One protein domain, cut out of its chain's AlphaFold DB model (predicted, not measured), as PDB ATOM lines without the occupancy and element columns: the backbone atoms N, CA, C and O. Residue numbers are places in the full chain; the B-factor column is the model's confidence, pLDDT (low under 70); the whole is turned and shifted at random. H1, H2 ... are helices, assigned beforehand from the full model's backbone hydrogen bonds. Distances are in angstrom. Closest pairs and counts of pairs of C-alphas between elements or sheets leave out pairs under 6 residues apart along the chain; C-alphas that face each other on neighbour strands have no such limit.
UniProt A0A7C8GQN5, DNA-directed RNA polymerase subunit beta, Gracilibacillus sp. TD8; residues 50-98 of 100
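What this domain is: This is residues 50 to 98 of the 100 residues of the protein "DNA-directed RNA polymerase subunit beta" of Gracilibacillus sp. TD8 (UniProt A0A7C8GQN5). A wide, open V: the long helix H1 makes one arm, the chain turns at the end of H1, and residues 76 to 85 followed by the short helix H2 make the other arm. The free ends, residues 50 to 64 and 85 to 98, stick out, and nothing fills the space between the arms. The printed part has 49 residues, with two named helices, H1 then H2, and no named strand; its class is all helix. It is only just extended, close to loose, with a radius of gyration of the C-alphas of 14.6 A, and flat, spanning 43 by 29 by 11 A.

How they stand to each other: H1, residues 50 to 75, and H2, residues 86 to 97, are apart, with no C-alpha of the one within 8 A of the other. A short link of 10 residues joins them. In both helices every O i to N i+4 pair is within hydrogen-bond range.

Where its parts are: H1 begins at C-alpha 50, (196.324, 232.828, 183.596), and measures 37.1 A to C-alpha 75, (227.588, 236.998, 203.106). H2 measures 16.5 A and ends at C-alpha 97, (233.151, 239.924, 171.914).

The domain as a whole: The two C-alphas farthest apart, those of Lys 52 and Ile 98, are 43.4 A apart. The printed part has no cut. Its mean pLDDT is 73.6; residues 72 to 91 and 93 to 98 are under 70.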
ATOM      1  N   TRP A  50     194.945 232.831 184.094       84.19
ATOM      2  CA  TRP A  50     196.324 232.828 183.596       84.19
ATOM      3  C   TRP A  50     197.109 234.077 183.995       84.19
ATOM      4  O   TRP A  50     198.267 233.977 184.382       84.19
ATOM      5  N   LEU A  51     196.466 235.247 183.967       83.81
ATOM      6  CA  LEU A  51     197.098 236.500 184.383       83.81
ATOM      7  C   LEU A  51     197.463 236.470 185.875       83.81
ATOM      8  O   LEU A  51     198.528 236.945 186.253       83.81
ATOM      9  N   LYS A  52     196.618 235.859 186.720       86.50
ATOM     10  CA  LYS A  52     196.923 235.649 188.146       86.50
ATOM     11  C   LYS A  52     198.121 234.717 188.327       86.50
ATOM     12  O   LYS A  52     198.985 235.018 189.141       86.50
ATOM     13  N   LEU A  53     198.199 233.631 187.554       89.81
ATOM     14  CA  LEU A  53     199.342 232.715 187.594       89.81
ATOM     15  C   LEU A  53     200.637 233.410 187.142       89.81
ATOM     16  O   LEU A  53     201.653 233.278 187.812       89.81
ATOM     17  N   LEU A  54     200.587 234.211 186.074       91.81
ATOM     18  CA  LEU A  54     201.725 235.003 185.604       91.81
ATOM     19  C   LEU A  54     202.206 235.993 186.675       91.81
ATOM     20  O   LEU A  54     203.399 236.071 186.940       91.81
ATOM     21  N   ILE A  55     201.281 236.700 187.332       92.69
ATOM     22  CA  ILE A  55     201.598 237.617 188.436       92.69
ATOM     23  C   ILE A  55     202.282 236.877 189.587       92.69
ATOM     24  O   ILE A  55     203.280 237.364 190.103       92.69
ATOM     25  N   ILE A  56     201.788 235.695 189.966       93.38
ATOM     26  CA  ILE A  56     202.390 234.885 191.034       93.38
ATOM     27  C   ILE A  56     203.790 234.402 190.636       93.38
ATOM     28  O   ILE A  56     204.702 234.481 191.453       93.38
ATOM     29  N   ILE A  57     203.985 233.948 189.393       94.44
ATOM     30  CA  ILE A  57     205.296 233.515 188.886       94.44
ATOM     31  C   ILE A  57     206.288 234.680 188.911       94.44
ATOM     32  O   ILE A  57     207.384 234.537 189.443       94.44
ATOM     33  N   VAL A  58     205.897 235.845 188.389       93.75
ATOM     34  CA  VAL A  58     206.761 237.033 188.369       93.75
ATOM     35  C   VAL A  58     207.094 237.482 189.788       93.75
ATOM     36  O   VAL A  58     208.255 237.748 190.076       93.75
ATOM     37  N   LEU A  59     206.110 237.513 190.690       93.75
ATOM     38  CA  LEU A  59     206.323 237.910 192.080       93.75
ATOM     39  C   LEU A  59     207.215 236.909 192.830       93.75
ATOM     40  O   LEU A  59     208.065 237.315 193.617       93.75
ATOM     41  N   SER A  60     207.067 235.611 192.550       94.44
ATOM     42  CA  SER A  60     207.915 234.555 193.110       94.44
ATOM     43  C   SER A  60     209.355 234.655 192.613       94.44
ATOM     44  O   SER A  60     210.274 234.511 193.417       94.44
ATOM     45  N   LEU A  61     209.563 234.922 191.321       91.56
ATOM     46  CA  LEU A  61     210.894 235.169 190.768       91.56
ATOM     47  C   LEU A  61     211.505 236.424 191.385       91.56
ATOM     48  O   LEU A  61     212.636 236.374 191.851       91.56
ATOM     49  N   PHE A  62     210.752 237.522 191.476       91.19
ATOM     50  CA  PHE A  62     211.211 238.755 192.119       91.19
ATOM     51  C   PHE A  62     211.639 238.526 193.568       91.19
ATOM     52  O   PHE A  62     212.707 238.980 193.969       91.19
ATOM     53  N   ALA A  63     210.841 237.792 194.345       90.12
ATOM     54  CA  ALA A  63     211.177 237.451 195.722       90.12
ATOM     55  C   ALA A  63     212.457 236.603 195.809       90.12
ATOM     56  O   ALA A  63     213.283 236.845 196.685       90.12
ATOM     57  N   LEU A  64     212.650 235.656 194.885       88.00
ATOM     58  CA  LEU A  64     213.882 234.870 194.781       88.00
ATOM     59  C   LEU A  64     215.094 235.735 194.429       88.00
ATOM     60  O   LEU A  64     216.127 235.603 195.074       88.00
ATOM     61  N   PHE A  65     214.970 236.644 193.459       84.38
ATOM     62  CA  PHE A  65     216.044 237.568 193.096       84.38
ATOM     63  C   PHE A  65     216.409 238.476 194.265       84.38
ATOM     64  O   PHE A  65     217.577 238.556 194.620       84.38
ATOM     65  N   ILE A  66     215.424 239.104 194.909       84.44
ATOM     66  CA  ILE A  66     215.643 239.962 196.079       84.44
ATOM     67  C   ILE A  66     216.290 239.164 197.217       84.44
ATOM     68  O   ILE A  66     217.252 239.629 197.817       84.44
ATOM     69  N   GLY A  67     215.805 237.951 197.490       83.69
ATOM     70  CA  GLY A  67     216.385 237.068 198.498       83.69
ATOM     71  C   GLY A  67     217.824 236.662 198.180       83.69
ATOM     72  O   GLY A  67     218.652 236.631 199.084       83.69
ATOM     73  N   LEU A  68     218.143 236.410 196.909       79.81
ATOM     74  CA  LEU A  68     219.496 236.082 196.457       79.81
ATOM     75  C   LEU A  68     220.426 237.290 196.547       79.81
ATOM     76  O   LEU A  68     221.541 237.157 197.033       79.81
ATOM     77  N   ILE A  69     219.953 238.464 196.132       76.25
ATOM     78  CA  ILE A  69     220.682 239.726 196.252       76.25
ATOM     79  C   ILE A  69     221.002 239.978 197.717       76.25
ATOM     80  O   ILE A  69     222.165 240.130 198.062       76.25
ATOM     81  N   ILE A  70     219.999 239.959 198.595       77.12
ATOM     82  CA  ILE A  70     220.180 240.196 200.029       77.12
ATOM     83  C   ILE A  70     221.077 239.114 200.645       77.12
ATOM     84  O   ILE A  70     222.014 239.439 201.365       77.12
ATOM     85  N   GLY A  71     220.846 237.840 200.329       75.50
ATOM     86  CA  GLY A  71     221.643 236.723 200.841       75.50
ATOM     87  C   GLY A  71     223.110 236.798 200.422       75.50
ATOM     88  O   GLY A  71     223.992 236.591 201.250       75.50
ATOM     89  N   PHE A  72     223.378 237.161 199.168       68.88
ATOM     90  CA  PHE A  72     224.732 237.337 198.652       68.88
ATOM     91  C   PHE A  72     225.390 238.621 199.175       68.88
ATOM     92  O   PHE A  72     226.578 238.609 199.459       68.88
ATOM     93  N   SER A  73     224.619 239.690 199.394       67.12
ATOM     94  CA  SER A  73     225.120 240.973 199.922       67.12
ATOM     95  C   SER A  73     225.517 240.933 201.388       67.12
ATOM     96  O   SER A  73     226.337 241.730 201.825       67.12
ATOM     97  N   ILE A  74     224.863 240.080 202.181       66.19
ATOM     98  CA  ILE A  74     225.161 239.960 203.613       66.19
ATOM     99  C   ILE A  74     226.361 239.027 203.827       66.19
ATOM    100  O   ILE A  74     227.117 239.219 204.775       66.19
ATOM    101  N   ILE A  75     226.529 238.011 202.971       68.94
ATOM    102  CA  ILE A  75     227.588 236.998 203.106       68.94
ATOM    103  C   ILE A  75     228.860 237.349 202.317       68.94
ATOM    104  O   ILE A  75     229.949 236.947 202.720       68.94
ATOM    105  N   GLY A  76     228.733 238.053 201.191       59.78
ATOM    106  CA  GLY A  76     229.834 238.467 200.330       59.78
ATOM    107  C   GLY A  76     230.046 239.971 200.430       59.78
ATOM    108  O   GLY A  76     229.095 240.739 200.361       59.78
ATOM    109  N   ASP A  77     231.300 240.390 200.549       59.31
ATOM    110  CA  ASP A  77     231.769 241.785 200.609       59.31
ATOM    111  C   ASP A  77     231.592 242.536 199.259       59.31
ATOM    112  O   ASP A  77     232.433 243.318 198.827       59.31
ATOM    113  N   GLY A  78     230.523 242.220 198.518       56.31
ATOM    114  CA  GLY A  78     230.250 242.643 197.148       56.31
ATOM    115  C   GLY A  78     228.882 243.303 197.061       56.31
ATOM    116  O   GLY A  78     227.883 242.775 197.549       56.31
ATOM    117  N   GLN A  79     228.843 244.492 196.464       58.97
ATOM    118  CA  GLN A  79     227.675 245.356 196.497       58.97
ATOM    119  C   GLN A  79     226.435 244.623 195.943       58.97
ATOM    120  O   GLN A  79     226.498 244.129 194.819       58.97
ATOM    121  N   PRO A  80     225.283 244.621 196.651       54.94
ATOM    122  CA  PRO A  80     224.022 243.992 196.213       54.94
ATOM    123  C   PRO A  80     223.623 244.289 194.773       54.94
ATOM    124  O   PRO A  80     222.888 243.552 194.117       54.94
ATOM    125  N   LEU A  81     224.068 245.454 194.324       56.09
ATOM    126  CA  LEU A  81     223.726 246.047 193.062       56.09
ATOM    127  C   LEU A  81     224.629 245.556 191.931       56.09
ATOM    128  O   LEU A  81     224.199 245.683 190.800       56.09
ATOM    129  N   ASP A  82     225.798 244.950 192.171       57.84
ATOM    130  CA  ASP A  82     226.708 244.530 191.089       57.84
ATOM    131  C   ASP A  82     226.100 243.499 190.142       57.84
ATOM    132  O   ASP A  82     226.253 243.601 188.931       57.84
ATOM    133  N   VAL A  83     225.331 242.543 190.658       57.06
ATOM    134  CA  VAL A  83     224.668 241.526 189.821       57.06
ATOM    135  C   VAL A  83     223.500 242.112 189.010       57.06
ATOM    136  O   VAL A  83     223.129 241.580 187.964       57.06
ATOM    137  N   LEU A  84     222.915 243.218 189.479       57.53
ATOM    138  CA  LEU A  84     221.810 243.923 188.819       57.53
ATOM    139  C   LEU A  84     222.260 245.141 188.005       57.53
ATOM    140  O   LEU A  84     221.458 245.712 187.264       57.53
ATOM    141  N   ARG A  85     223.513 245.573 188.156       57.31
ATOM    142  CA  ARG A  85     224.092 246.661 187.382       57.31
ATOM    143  C   ARG A  85     224.212 246.183 185.939       57.31
ATOM    144  O   ARG A  85     224.846 245.171 185.649       57.31
ATOM    145  N   PHE A  86     223.612 246.946 185.027       56.34
ATOM    146  CA  PHE A  86     223.791 246.785 183.580       56.34
ATOM    147  C   PHE A  86     225.278 246.775 183.177       56.34
ATOM    148  O   PHE A  86     225.642 246.138 182.198       56.34
ATOM    149  N   GLU A  87     226.124 247.411 183.986       61.03
ATOM    150  CA  GLU A  87     227.578 247.493 183.837       61.03
ATOM    151  C   GLU A  87     228.276 246.118 183.904       61.03
ATOM    152  O   GLU A  87     229.222 245.873 183.163       61.03
ATOM    153  N   THR A  88     227.759 245.159 184.683       62.88
ATOM    154  CA  THR A  88     228.290 243.779 184.719       62.88
ATOM    155  C   THR A  88     227.912 242.992 183.464       62.88
ATOM    156  O   THR A  88     228.696 242.185 182.970       62.88
ATOM    157  N   TRP A  89     226.723 243.240 182.908       69.25
ATOM    158  CA  TRP A  89     226.307 242.638 181.639       69.25
ATOM    159  C   TRP A  89     227.091 243.207 180.463       69.25
ATOM    160  O   TRP A  89     227.470 242.451 179.577       69.25
ATOM    161  N   GLU A  90     227.383 244.506 180.479       68.69
ATOM    162  CA  GLU A  90     228.286 245.134 179.516       68.69
ATOM    163  C   GLU A  90     229.681 244.502 179.590       68.69
ATOM    164  O   GLU A  90     230.202 244.071 178.566       68.69
ATOM    165  N   HIS A  91     230.223 244.310 180.797       65.19
ATOM    166  CA  HIS A  91     231.525 243.670 180.998       65.19
ATOM    167  C   HIS A  91     231.563 242.213 180.497       65.19
ATOM    168  O   HIS A  91     232.508 241.813 179.823       65.19
ATOM    169  N   ILE A  92     230.519 241.414 180.764       70.19
ATOM    170  CA  ILE A  92     230.412 240.025 180.273       70.19
ATOM    171  C   ILE A  92     230.271 239.974 178.746       70.19
ATOM    172  O   ILE A  92     230.880 239.122 178.098       70.19
ATOM    173  N   ILE A  93     229.462 240.861 178.160       69.38
ATOM    174  CA  ILE A  93     229.267 240.915 176.706       69.38
ATOM    175  C   ILE A  93     230.565 241.337 176.013       69.38
ATOM    176  O   ILE A  93     230.870 240.796 174.952       69.38
ATOM    177  N   ASP A  94     231.340 242.241 176.611       63.97
ATOM    178  CA  ASP A  94     232.632 242.672 176.074       63.97
ATOM    179  C   ASP A  94     233.665 241.532 176.104       63.97
ATOM    180  O   ASP A  94     234.316 241.270 175.096       63.97
ATOM    181  N   PHE A  95     233.720 240.738 177.186       65.75
ATOM    182  CA  PHE A  95     234.541 239.517 177.233       65.75
ATOM    183  C   PHE A  95     234.197 238.514 176.125       65.75
ATOM    184  O   PHE A  95     235.094 237.932 175.525       65.75
ATOM    185  N   VAL A  96     232.910 238.322 175.831       68.94
ATOM    186  CA  VAL A  96     232.455 237.413 174.764       68.94
ATOM    187  C   VAL A  96     232.761 237.964 173.366       68.94
ATOM    188  O   VAL A  96     232.844 237.201 172.408       68.94
ATOM    189  N   ARG A  97     232.931 239.281 173.217       61.38
ATOM    190  CA  ARG A  97     233.151 239.924 171.914       61.38
ATOM    191  C   ARG A  97     234.620 240.012 171.494       61.38
ATOM    192  O   ARG A  97     234.875 240.365 170.348       61.38
ATOM    193  N   ILE A  98     235.560 239.717 172.393       57.44
ATOM    194  CA  ILE A  98     237.015 239.844 172.173       57.44
ATOM    195  C   ILE A  98     237.651 238.532 171.645       57.44
ATOM    196  O   ILE A  98     238.864 238.445 171.482       57.44
TER     197      ILE A  98